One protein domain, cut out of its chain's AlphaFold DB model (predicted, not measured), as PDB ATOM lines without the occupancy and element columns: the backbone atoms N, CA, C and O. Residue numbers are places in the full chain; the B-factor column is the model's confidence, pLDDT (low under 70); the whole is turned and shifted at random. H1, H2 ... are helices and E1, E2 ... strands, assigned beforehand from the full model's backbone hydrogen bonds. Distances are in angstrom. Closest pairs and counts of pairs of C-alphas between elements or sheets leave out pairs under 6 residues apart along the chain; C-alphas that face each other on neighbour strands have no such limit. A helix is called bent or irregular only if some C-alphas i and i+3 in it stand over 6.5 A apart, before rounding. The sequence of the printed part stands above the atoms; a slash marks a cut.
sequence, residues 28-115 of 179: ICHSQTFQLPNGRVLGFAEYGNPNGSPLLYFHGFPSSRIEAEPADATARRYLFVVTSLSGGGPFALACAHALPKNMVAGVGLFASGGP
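This is residues 28 to 115 of the 179 residues of the protein "Proline iminopeptidase" of Talaromyces marneffei PM1 (UniProt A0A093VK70). A small sheet of three strands, E3, E4 and E5, has a helix on each face: H2 runs along one face over E4, and the shorter H1 is over the edge strand E3 on the other. A separate two-stranded hairpin, E1 and E2, is set off beyond the E3 edge, apart from the sheet. The printed part has 88 residues, with two named helices and five named strands in the order E1 E2 E3 H1 E4 H2 E5, and its class is mixed, helices and strands. The larger sheet runs E3 E4 E5 and is parallel; E1 and E2 are antiparallel. The whole is compact, with a radius of gyration of the C-alphas of 12.9 A and spans of 33 by 28 by 26 A.

In the larger sheet, E3 is residues 55 to 58, 10.1 A long, E4 residues 81 to 85, 13.8 A, and E5 residues 106 to 110, 13.3 A, ending with C-alpha 110 at (98.640, 92.891, 48.232). H2, residues 86 to 98, is 20.1 A long, from C-alpha 86 at (93.681, 96.094, 50.293). H1, residues 65 to 75, is 14.3 A long. E1, residues 32 to 35, begins with C-alpha 32 at (76.553, 81.558, 45.235) and is 10.5 A long; E2, residues 41 to 44, is 9.7 A long.

E4 is the inner strand. Between E3 and E4, at 21 degrees, N 56 and O 81 are 3.0 A apart; between E4 and E5, at 9 degrees, N 108 and O 82 are 2.9 A apart, both within hydrogen-bond range. H2 is on the sheet at a height of 7.3 A, along the strands at 0 degrees to E4 on the local plane; its closest C-alphas to E4 are those of Val 82 and Ala 92, 5.7 A. H1 is on the opposite face at a height of 9.5 A, only just along the strands at 29 degrees to E3 on the local plane; the closest C-alphas are those of Leu 55 and Ala 75, 6.5 A. E3, H1, E4 form a strand-helix-strand unit, two parallel neighbour strands with a helix between, with a left-handed crossover; E4, H2, E5 form another, right-handed. H1 is irregular, C-alphas 70 and 73 being 7.1 A apart, and H2 only just so, with 7.0 A between C-alphas 87 and 90. H1 has 1 of 7 O i to N i+4 pairs within range and 5 of 8 O i to N i+3 pairs; H2 has 7 of 9 O i to N i+4 pairs. In the hairpin, at 150 degrees, N 34 and O 42 are 2.8 A apart. E2 and E3 are apart, but the C-alphas of Phe 44 and Arg 65 in H1 are 6.4 A apart.

The two C-alphas farthest apart, those of Ile 28 and Pro 115, are 35.1 A apart. The printed part has no cut and no long link. The mean pLDDT of the printed part is 72.0; 33 residues are under 70, among them residues 60 to 81.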
ATOM      1  N   ILE A  28      80.832  76.643  35.842       57.12
ATOM      2  CA  ILE A  28      81.397  77.605  36.791       57.12
ATOM      3  C   ILE A  28      80.242  78.440  37.358       57.12
ATOM      4  O   ILE A  28      79.532  79.131  36.622       57.12
ATOM      5  N   CYS A  29      80.022  78.362  38.672       60.16
ATOM      6  CA  CYS A  29      78.962  79.106  39.342       60.16
ATOM      7  C   CYS A  29      79.520  80.422  39.904       60.16
ATOM      8  O   CYS A  29      80.048  80.493  41.016       60.16
ATOM      9  N   HIS A  30      79.373  81.478  39.106       65.19
ATOM     10  CA  HIS A  30      79.879  82.833  39.358       65.19
ATOM     11  C   HIS A  30      79.101  83.604  40.450       65.19
ATOM     12  O   HIS A  30      79.379  84.775  40.737       65.19
ATOM     13  N   SER A  31      78.085  82.986  41.059       77.06
ATOM     14  CA  SER A  31      77.253  83.620  42.081       77.06
ATOM     15  C   SER A  31      76.580  82.587  42.978       77.06
ATOM     16  O   SER A  31      75.603  81.959  42.583       77.06
ATOM     17  N   GLN A  32      77.083  82.444  44.202       82.81
ATOM     18  CA  GLN A  32      76.553  81.558  45.235       82.81
ATOM     19  C   GLN A  32      76.388  82.313  46.555       82.81
ATOM     20  O   GLN A  32      77.037  83.337  46.791       82.81
ATOM     21  N   THR A  33      75.521  81.810  47.435       84.38
ATOM     22  CA  THR A  33      75.306  82.372  48.771       84.38
ATOM     23  C   THR A  33      75.375  81.294  49.849       84.38
ATOM     24  O   THR A  33      74.999  80.145  49.633       84.38
ATOM     25  N   PHE A  34      75.875  81.659  51.027       82.75
ATOM     26  CA  PHE A  34      75.968  80.782  52.193       82.75
ATOM     27  C   PHE A  34      75.468  81.507  53.444       82.75
ATOM     28  O   PHE A  34      75.915  82.616  53.744       82.75
ATOM     29  N   GLN A  35      74.550  80.888  54.190       84.50
ATOM     30  CA  GLN A  35      74.065  81.442  55.456       84.50
ATOM     31  C   GLN A  35      75.032  81.112  56.595       84.50
ATOM     32  O   GLN A  35      75.336  79.953  56.869       84.50
ATOM     33  N   LEU A  36      75.509  82.149  57.278       85.56
ATOM     34  CA  LEU A  36      76.373  82.030  58.445       85.56
ATOM     35  C   LEU A  36      75.545  81.713  59.706       85.56
ATOM     36  O   LEU A  36      74.385  82.117  59.788       85.56
ATOM     37  N   PRO A  37      76.138  81.089  60.747       84.75
ATOM     38  CA  PRO A  37      75.433  80.759  61.995       84.75
ATOM     39  C   PRO A  37      74.793  81.952  62.717       84.75
ATOM     40  O   PRO A  37      73.917  81.770  63.552       84.75
ATOM     41  N   ASN A  38      75.235  83.174  62.410       84.69
ATOM     42  CA  ASN A  38      74.679  84.406  62.959       84.69
ATOM     43  C   ASN A  38      73.612  85.066  62.067       84.69
ATOM     44  O   ASN A  38      73.317  86.241  62.257       84.69
ATOM     45  N   GLY A  39      73.074  84.347  61.077       82.38
ATOM     46  CA  GLY A  39      71.993  84.813  60.201       82.38
ATOM     47  C   GLY A  39      72.431  85.722  59.047       82.38
ATOM     48  O   GLY A  39      71.604  86.104  58.226       82.38
ATOM     49  N   ARG A  40      73.720  86.071  58.941       83.19
ATOM     50  CA  ARG A  40      74.239  86.860  57.810       83.19
ATOM     51  C   ARG A  40      74.433  85.992  56.566       83.19
ATOM     52  O   ARG A  40      74.764  84.814  56.679       83.19
ATOM     53  N   VAL A  41      74.323  86.602  55.386       79.44
ATOM     54  CA  VAL A  41      74.536  85.933  54.092       79.44
ATOM     55  C   VAL A  41      75.906  86.302  53.526       79.44
ATOM     56  O   VAL A  41      76.224  87.479  53.371       79.44
ATOM     57  N   LEU A  42      76.715  85.293  53.211       80.62
ATOM     58  CA  LEU A  42      77.980  85.438  52.499       80.62
ATOM     59  C   LEU A  42      77.762  85.141  51.013       80.62
ATOM     60  O   LEU A  42      77.385  84.024  50.671       80.62
ATOM     61  N   GLY A  43      78.022  86.112  50.140       81.56
ATOM     62  CA  GLY A  43      78.102  85.886  48.696       81.56
ATOM     63  C   GLY A  43      79.509  85.449  48.290       81.56
ATOM     64  O   GLY A  43      80.480  86.104  48.666       81.56
ATOM     65  N   PHE A  44      79.631  84.374  47.519       81.19
ATOM     66  CA  PHE A  44      80.907  83.872  47.008       81.19
ATOM     67  C   PHE A  44      80.762  83.391  45.560       81.19
ATOM     68  O   PHE A  44      79.658  83.303  45.022       81.19
ATOM     69  N   ALA A  45      81.886  83.146  44.903       78.44
ATOM     70  CA  ALA A  45      81.945  82.550  43.578       78.44
ATOM     71  C   ALA A  45      83.122  81.582  43.545       78.44
ATOM     72  O   ALA A  45      84.131  81.804  44.218       78.44
ATOM     73  N   GLU A  46      82.969  80.512  42.781       79.12
ATOM     74  CA  GLU A  46      84.004  79.504  42.600       79.12
ATOM     75  C   GLU A  46      84.541  79.617  41.182       79.12
ATOM     76  O   GLU A  46      83.777  79.740  40.229       79.12
ATOM     77  N   TYR A  47      85.861  79.573  41.067       71.44
ATOM     78  CA  TYR A  47      86.586  79.650  39.809       71.44
ATOM     79  C   TYR A  47      87.623  78.523  39.785       71.44
ATOM     80  O   TYR A  47      88.066  78.041  40.829       71.44
ATOM     81  N   GLY A  48      88.044  78.112  38.596       71.75
ATOM     82  CA  GLY A  48      89.137  77.176  38.393       71.75
ATOM     83  C   GLY A  48      88.697  75.720  38.267       71.75
ATOM     84  O   GLY A  48      87.650  75.395  37.711       71.75
ATOM     85  N   ASN A  49      89.573  74.814  38.703       72.88
ATOM     86  CA  ASN A  49      89.335  73.373  38.662       72.88
ATOM     87  C   ASN A  49      88.751  72.915  40.012       72.88
ATOM     88  O   ASN A  49      89.461  73.035  41.012       72.88
ATOM     89  N   PRO A  50      87.539  72.330  40.063       69.62
ATOM     90  CA  PRO A  50      86.938  71.860  41.315       69.62
ATOM     91  C   PRO A  50      87.733  70.728  41.988       69.62
ATOM     92  O   PRO A  50      87.639  70.543  43.196       69.62
ATOM     93  N   ASN A  51      88.548  69.994  41.221       68.62
ATOM     94  CA  ASN A  51      89.454  68.958  41.729       68.62
ATOM     95  C   ASN A  51      90.885  69.480  41.965       68.62
ATOM     96  O   ASN A  51      91.801  68.700  42.222       68.62
ATOM     97  N   GLY A  52      91.100  70.788  41.800       66.88
ATOM     98  CA  GLY A  52      92.372  71.450  42.053       66.88
ATOM     99  C   GLY A  52      92.605  71.722  43.538       66.88
ATOM    100  O   GLY A  52      91.796  71.400  44.405       66.88
ATOM    101  N   SER A  53      93.740  72.342  43.839       65.19
ATOM    102  CA  SER A  53      94.004  72.833  45.188       65.19
ATOM    103  C   SER A  53      93.198  74.119  45.458       65.19
ATOM    104  O   SER A  53      93.215  75.019  44.620       65.19
ATOM    105  N   PRO A  54      92.487  74.232  46.597       71.56
ATOM    106  CA  PRO A  54      91.604  75.374  46.851       71.56
ATOM    107  C   PRO A  54      92.358  76.692  47.070       71.56
ATOM    108  O   PRO A  54      93.251  76.756  47.910       71.56
ATOM    109  N   LEU A  55      91.948  77.773  46.405       71.44
ATOM    110  CA  LEU A  55      92.451  79.128  46.657       71.44
ATOM    111  C   LEU A  55      91.327  80.009  47.208       71.44
ATOM    112  O   LEU A  55      90.263  80.110  46.603       71.44
ATOM    113  N   LEU A  56      91.570  80.662  48.346       78.62
ATOM    114  CA  LEU A  56      90.638  81.631  48.931       78.62
ATOM    115  C   LEU A  56      91.112  83.051  48.621       78.62
ATOM    116  O   LEU A  56      92.223  83.422  48.999       78.62
ATOM    117  N   TYR A  57      90.265  83.845  47.966       78.12
ATOM    118  CA  TYR A  57      90.543  85.242  47.637       78.12
ATOM    119  C   TYR A  57      89.577  86.192  48.353       78.12
ATOM    120  O   TYR A  57      88.363  85.997  48.313       78.12
ATOM    121  N   PHE A  58      90.116  87.244  48.972       80.19
ATOM    122  CA  PHE A  58      89.337  88.307  49.612       80.19
ATOM    123  C   PHE A  58      89.605  89.653  48.931       80.19
ATOM    124  O   PHE A  58      90.729  90.164  48.963       80.19
ATOM    125  N   HIS A  59      88.568  90.235  48.329       76.38
ATOM    126  CA  HIS A  59      88.665  91.512  47.627       76.38
ATOM    127  C   HIS A  59      88.766  92.707  48.592       76.38
ATOM    128  O   HIS A  59      88.403  92.629  49.769       76.38
ATOM    129  N   GLY A  60      89.252  93.835  48.071       65.38
ATOM    130  CA  GLY A  60      89.274  95.121  48.769       65.38
ATOM    131  C   GLY A  60      88.056  95.995  48.452       65.38
ATOM    132  O   GLY A  60      87.076  95.539  47.866       65.38
ATOM    133  N   PHE A  61      88.128  97.277  48.814       57.38
ATOM    134  CA  PHE A  61      87.165  98.301  48.393       57.38
ATOM    135  C   PHE A  61      87.785  99.211  47.315       57.38
ATOM    136  O   PHE A  61      88.957  99.568  47.474       57.38
ATOM    137  N   PRO A  62      87.027  99.663  46.292       51.16
ATOM    138  CA  PRO A  62      85.678  99.238  45.902       51.16
ATOM    139  C   PRO A  62      85.767  98.028  44.963       51.16
ATOM    140  O   PRO A  62      86.179  98.161  43.816       51.16
ATOM    141  N   SER A  63      85.424  96.835  45.441       64.81
ATOM    142  CA  SER A  63      85.483  95.632  44.610       64.81
ATOM    143  C   SER A  63      84.468  94.579  45.055       64.81
ATOM    144  O   SER A  63      83.757  94.767  46.043       64.81
ATOM    145  N   SER A  64      84.372  93.492  44.293       62.81
ATOM    146  CA  SER A  64      83.494  92.352  44.539       62.81
ATOM    147  C   SER A  64      84.168  91.041  44.121       62.81
ATOM    148  O   SER A  64      85.261  91.035  43.558       62.81
ATOM    149  N   ARG A  65      83.475  89.914  44.335       66.75
ATOM    150  CA  ARG A  65      83.917  88.569  43.922       66.75
ATOM    151  C   ARG A  65      84.332  88.446  42.443       66.75
ATOM    152  O   ARG A  65      85.112  87.557  42.133       66.75
ATOM    153  N   ILE A  66      83.854  89.335  41.562       61.78
ATOM    154  CA  ILE A  66      84.154  89.328  40.116       61.78
ATOM    155  C   ILE A  66      85.630  89.667  39.837       61.78
ATOM    156  O   ILE A  66      86.189  89.200  38.853       61.78
ATOM    157  N   GLU A  67      86.315  90.392  40.730       59.88
ATOM    158  CA  GLU A  67      87.749  90.709  40.578       59.88
ATOM    159  C   GLU A  67      88.636  89.454  40.503       59.88
ATOM    160  O   GLU A  67      89.740  89.501  39.964       59.88
ATOM    161  N   ALA A  68      88.153  88.315  41.007       58.78
ATOM    162  CA  ALA A  68      88.876  87.051  40.956       58.78
ATOM    163  C   ALA A  68      88.814  86.353  39.582       58.78
ATOM    164  O   ALA A  68      89.595  85.432  39.348       58.78
ATOM    165  N   GLU A  69      87.937  86.780  38.666       61.78
ATOM    166  CA  GLU A  69      87.732  86.134  37.360       61.78
ATOM    167  C   GLU A  69      89.021  86.014  36.514       61.78
ATOM    168  O   GLU A  69      89.315  84.915  36.039       61.78
ATOM    169  N   PRO A  70      89.888  87.044  36.395       60.22
ATOM    170  CA  PRO A  70      91.141  86.928  35.643       60.22
ATOM    171  C   PRO A  70      92.153  85.962  36.283       60.22
ATOM    172  O   PRO A  70      93.099  85.523  35.628       60.22
ATOM    173  N   ALA A  71      91.982  85.631  37.568       57.50
ATOM    174  CA  ALA A  71      92.851  84.711  38.293       57.50
ATOM    175  C   ALA A  71      92.472  83.232  38.084       57.50
ATOM    176  O   ALA A  71      93.219  82.363  38.536       57.50
ATOM    177  N   ASP A  72      91.384  82.933  37.360       58.88
ATOM    178  CA  ASP A  72      90.897  81.575  37.057       58.88
ATOM    179  C   ASP A  72      91.998  80.661  36.485       58.88
ATOM    180  O   ASP A  72      92.224  79.544  36.956       58.88
ATOM    181  N   ALA A  73      92.764  81.160  35.509       57.34
ATOM    182  CA  ALA A  73      93.857  80.408  34.889       57.34
ATOM    183  C   ALA A  73      95.032  80.148  35.852       57.34
ATOM    184  O   ALA A  73      95.688  79.106  35.779       57.34
ATOM    185  N   THR A  74      95.276  81.081  36.770       54.94
ATOM    186  CA  THR A  74      96.364  81.041  37.754       54.94
ATOM    187  C   THR A  74      96.011  80.109  38.915       54.94
ATOM    188  O   THR A  74      96.847  79.307  39.328       54.94
ATOM    189  N   ALA A  75      94.756  80.124  39.379       57.00
ATOM    190  CA  ALA A  75      94.246  79.265  40.449       57.00
ATOM    191  C   ALA A  75      94.379  77.762  40.134       57.00
ATOM    192  O   ALA A  75      94.553  76.952  41.039       57.00
ATOM    193  N   ARG A  76      94.400  77.377  38.848       54.62
ATOM    194  CA  ARG A  76      94.591  75.980  38.415       54.62
ATOM    195  C   ARG A  76      95.975  75.393  38.738       54.62
ATOM    196  O   ARG A  76      96.148  74.187  38.576       54.62
ATOM    197  N   ARG A  77      96.963  76.206  39.143       54.41
ATOM    198  CA  ARG A  77      98.373  75.785  39.280       54.41
ATOM    199  C   ARG A  77      98.935  75.779  40.705       54.41
ATOM    200  O   ARG A  77     100.042  75.278  40.882       54.41
ATOM    201  N   TYR A  78      98.229  76.306  41.706       54.34
ATOM    202  CA  TYR A  78      98.789  76.479  43.056       54.34
ATOM    203  C   TYR A  78      98.127  75.587  44.098       54.34
ATOM    204  O   TYR A  78      96.928  75.353  44.039       54.34
ATOM    205  N   LEU A  79      98.938  75.127  45.059       56.53
ATOM    206  CA  LEU A  79      98.531  74.465  46.305       56.53
ATOM    207  C   LEU A  79      97.654  75.400  47.157       56.53
ATOM    208  O   LEU A  79      97.565  76.586  46.862       56.53
ATOM    209  N   PHE A  80      97.004  74.886  48.204       58.53
ATOM    210  CA  PHE A  80      96.019  75.649  48.980       58.53
ATOM    211  C   PHE A  80      96.577  76.997  49.491       58.53
ATOM    212  O   PHE A  80      97.428  77.019  50.382       58.53
ATOM    213  N   VAL A  81      96.126  78.124  48.928       68.06
ATOM    214  CA  VAL A  81      96.680  79.472  49.177       68.06
ATOM    215  C   VAL A  81      95.562  80.445  49.535       68.06
ATOM    216  O   VAL A  81      94.490  80.437  48.934       68.06
ATOM    217  N   VAL A  82      95.827  81.318  50.508       70.50
ATOM    218  CA  VAL A  82      94.926  82.422  50.864       70.50
ATOM    219  C   VAL A  82      95.518  83.732  50.350       70.50
ATOM    220  O   VAL A  82      96.667  84.052  50.647       70.50
ATOM    221  N   THR A  83      94.768  84.518  49.583       77.81
ATOM    222  CA  THR A  83      95.252  85.796  49.047       77.81
ATOM    223  C   THR A  83      94.212  86.911  49.132       77.81
ATOM    224  O   THR A  83      93.020  86.661  49.292       77.81
ATOM    225  N   SER A  84      94.662  88.166  49.106       77.25
ATOM    226  CA  SER A  84      93.771  89.318  49.247       77.25
ATOM    227  C   SER A  84      94.379  90.632  48.776       77.25
ATOM    228  O   SER A  84      95.600  90.810  48.844       77.25
ATOM    229  N   LEU A  85      93.505  91.572  48.412       78.69
ATOM    230  CA  LEU A  85      93.849  92.950  48.073       78.69
ATOM    231  C   LEU A  85      93.305  93.931  49.126       78.69
ATOM    232  O   LEU A  85      92.141  93.857  49.513       78.69
ATOM    233  N   SER A  86      94.115  94.912  49.531       79.31
ATOM    234  CA  SER A  86      93.681  96.094  50.293       79.31
ATOM    235  C   SER A  86      92.899  95.751  51.574       79.31
ATOM    236  O   SER A  86      93.473  95.231  52.535       79.31
ATOM    237  N   GLY A  87      91.589  96.013  51.608       73.62
ATOM    238  CA  GLY A  87      90.707  95.690  52.734       73.62
ATOM    239  C   GLY A  87      90.488  94.191  52.974       73.62
ATOM    240  O   GLY A  87      90.069  93.821  54.067       73.62
ATOM    241  N   GLY A  88      90.806  93.326  52.006       76.94
ATOM    242  CA  GLY A  88      90.697  91.869  52.133       76.94
ATOM    243  C   GLY A  88      91.783  91.236  53.014       76.94
ATOM    244  O   GLY A  88      91.633  90.112  53.491       76.94
ATOM    245  N   GLY A  89      92.872  91.966  53.257       79.81
ATOM    246  CA  GLY A  89      94.046  91.518  54.006       79.81
ATOM    247  C   GLY A  89      93.786  90.905  55.381       79.81
ATOM    248  O   GLY A  89      94.204  89.772  55.638       79.81
ATOM    249  N   PRO A  90      93.064  91.611  56.270       80.38
ATOM    250  CA  PRO A  90      92.688  91.079  57.576       80.38
ATOM    251  C   PRO A  90      91.896  89.766  57.500       80.38
ATOM    252  O   PRO A  90      92.070  88.899  58.353       80.38
ATOM    253  N   PHE A  91      91.073  89.580  56.463       78.25
ATOM    254  CA  PHE A  91      90.303  88.350  56.262       78.25
ATOM    255  C   PHE A  91      91.201  87.191  55.826       78.25
ATOM    256  O   PHE A  91      91.101  86.100  56.386       78.25
ATOM    257  N   ALA A  92      92.144  87.443  54.912       80.44
ATOM    258  CA  ALA A  92      93.144  86.453  54.524       80.44
ATOM    259  C   ALA A  92      93.987  85.983  55.721       80.44
ATOM    260  O   ALA A  92      94.191  84.782  55.904       80.44
ATOM    261  N   LEU A  93      94.423  86.916  56.574       79.94
ATOM    262  CA  LEU A  93      95.165  86.593  57.795       79.94
ATOM    263  C   LEU A  93      94.317  85.811  58.805       79.94
ATOM    264  O   LEU A  93      94.803  84.833  59.373       79.94
ATOM    265  N   ALA A  94      93.053  86.193  59.007       81.25
ATOM    266  CA  ALA A  94      92.145  85.470  59.895       81.25
ATOM    267  C   ALA A  94      91.919  84.023  59.424       81.25
ATOM    268  O   ALA A  94      91.976  83.095  60.233       81.25
ATOM    269  N   CYS A  95      91.735  83.813  58.118       79.06
ATOM    270  CA  CYS A  95      91.610  82.479  57.537       79.06
ATOM    271  C   CYS A  95      92.892  81.665  57.701       79.06
ATOM    272  O   CYS A  95      92.833  80.526  58.157       79.06
ATOM    273  N   ALA A  96      94.051  82.248  57.402       80.94
ATOM    274  CA  ALA A  96      95.327  81.566  57.580       80.94
ATOM    275  C   ALA A  96      95.595  81.175  59.043       80.94
ATOM    276  O   ALA A  96      96.155  80.114  59.299       80.94
ATOM    277  N   HIS A  97      95.174  82.006  60.002       81.81
ATOM    278  CA  HIS A  97      95.307  81.720  61.430       81.81
ATOM    279  C   HIS A  97      94.334  80.634  61.918       81.81
ATOM    280  O   HIS A  97      94.686  79.831  62.779       81.81
ATOM    281  N   ALA A  98      93.104  80.609  61.395       82.50
ATOM    282  CA  ALA A  98      92.079  79.645  61.797       82.50
ATOM    283  C   ALA A  98      92.266  78.253  61.168       82.50
ATOM    284  O   ALA A  98      91.760  77.264  61.703       82.50
ATOM    285  N   LEU A  99      92.962  78.165  60.031       79.44
ATOM    286  CA  LEU A  99      93.181  76.911  59.318       79.44
ATOM    287  C   LEU A  99      94.385  76.127  59.873       79.44
ATOM    288  O   LEU A  99      95.372  76.718  60.320       79.44
ATOM    289  N   PRO A 100      94.352  74.781  59.820       76.25
ATOM    290  CA  PRO A 100      95.510  73.962  60.158       76.25
ATOM    291  C   PRO A 100      96.722  74.328  59.289       76.25
ATOM    292  O   PRO A 100      96.623  74.387  58.065       76.25
ATOM    293  N   LYS A 101      97.892  74.538  59.905       74.94
ATOM    294  CA  LYS A 101      99.108  74.985  59.193       74.94
ATOM    295  C   LYS A 101      99.585  74.008  58.112       74.94
ATOM    296  O   LYS A 101     100.224  74.424  57.160       74.94
ATOM    297  N   ASN A 102      99.259  72.724  58.243       72.44
ATOM    298  CA  ASN A 102      99.542  71.697  57.237       72.44
ATOM    299  C   ASN A 102      98.612  71.764  56.013       72.44
ATOM    300  O   ASN A 102      98.848  71.055  55.041       72.44
ATOM    301  N   MET A 103      97.552  72.573  56.069       68.62
ATOM    302  CA  MET A 103      96.619  72.789  54.966       68.62
ATOM    303  C   MET A 103      96.878  74.094  54.216       68.62
ATOM    304  O   MET A 103      96.339  74.250  53.133       68.62
ATOM    305  N   VAL A 104      97.672  75.024  54.755       70.88
ATOM    306  CA  VAL A 104      97.935  76.324  54.120       70.88
ATOM    307  C   VAL A 104      99.340  76.321  53.529       70.88
ATOM    308  O   VAL A 104     100.324  76.332  54.261       70.88
ATOM    309  N   ALA A 105      99.436  76.332  52.201       71.50
ATOM    310  CA  ALA A 105     100.711  76.402  51.492       71.50
ATOM    311  C   ALA A 105     101.326  77.811  51.538       71.50
ATOM    312  O   ALA A 105     102.547  77.951  51.501       71.50
ATOM    313  N   GLY A 106     100.501  78.860  51.643       74.19
ATOM    314  CA  GLY A 106     100.981  80.236  51.760       74.19
ATOM    315  C   GLY A 106      99.876  81.285  51.880       74.19
ATOM    316  O   GLY A 106      98.697  81.004  51.649       74.19
ATOM    317  N   VAL A 107     100.286  82.508  52.237       79.69
ATOM    318  CA  VAL A 107      99.415  83.689  52.341       79.69
ATOM    319  C   VAL A 107     100.008  84.846  51.538       79.69
ATOM    320  O   VAL A 107     101.145  85.242  51.785       79.69
ATOM    321  N   GLY A 108      99.245  85.395  50.592       80.06
ATOM    322  CA  GLY A 108      99.659  86.521  49.745       80.06
ATOM    323  C   GLY A 108      98.844  87.785  50.018       80.06
ATOM    324  O   GLY A 108      97.648  87.821  49.726       80.06
ATOM    325  N   LEU A 109      99.482  88.833  50.543       79.50
ATOM    326  CA  LEU A 109      98.836  90.107  50.874       79.50
ATOM    327  C   LEU A 109      99.291  91.215  49.918       79.50
ATOM    328  O   LEU A 109     100.466  91.576  49.905       79.50
ATOM    329  N   PHE A 110      98.358  91.804  49.172       76.88
ATOM    330  CA  PHE A 110      98.640  92.891  48.232       76.88
ATOM    331  C   PHE A 110      98.038  94.198  48.736       76.88
ATOM    332  O   PHE A 110      96.832  94.289  48.946       76.88
ATOM    333  N   ALA A 111      98.877  95.216  48.960       73.81
ATOM    334  CA  ALA A 111      98.459  96.529  49.473       73.81
ATOM    335  C   ALA A 111      97.552  96.464  50.728       73.81
ATOM    336  O   ALA A 111      96.720  97.341  50.939       73.81
ATOM    337  N   SER A 112      97.700  95.411  51.541       75.38
ATOM    338  CA  SER A 112      96.811  95.087  52.660       75.38
ATOM    339  C   SER A 112      96.764  96.186  53.718       75.38
ATOM    340  O   SER A 112      97.802  96.721  54.114       75.38
ATOM    341  N   GLY A 113      95.570  96.439  54.260       68.75
ATOM    342  CA  GLY A 113      95.417  97.211  55.490       68.75
ATOM    343  C   GLY A 113      96.196  96.546  56.626       68.75
ATOM    344  O   GLY A 113      95.960  95.382  56.946       68.75
ATOM    345  N   GLY A 114      97.169  97.261  57.192       67.56
ATOM    346  CA  GLY A 114      97.886  96.816  58.386       67.56
ATOM    347  C   GLY A 114      97.017  96.930  59.649       67.56
ATOM    348  O   GLY A 114      95.930  97.509  59.591       67.56
ATOM    349  N   PRO A 115      97.490  96.419  60.800       63.69
ATOM    350  CA  PRO A 115      96.785  96.556  62.071       63.69
ATOM    351  C   PRO A 115      96.501  98.032  62.362       63.69
ATOM    352  O   PRO A 115      97.426  98.843  62.430       63.69
TER     353      PRO A 115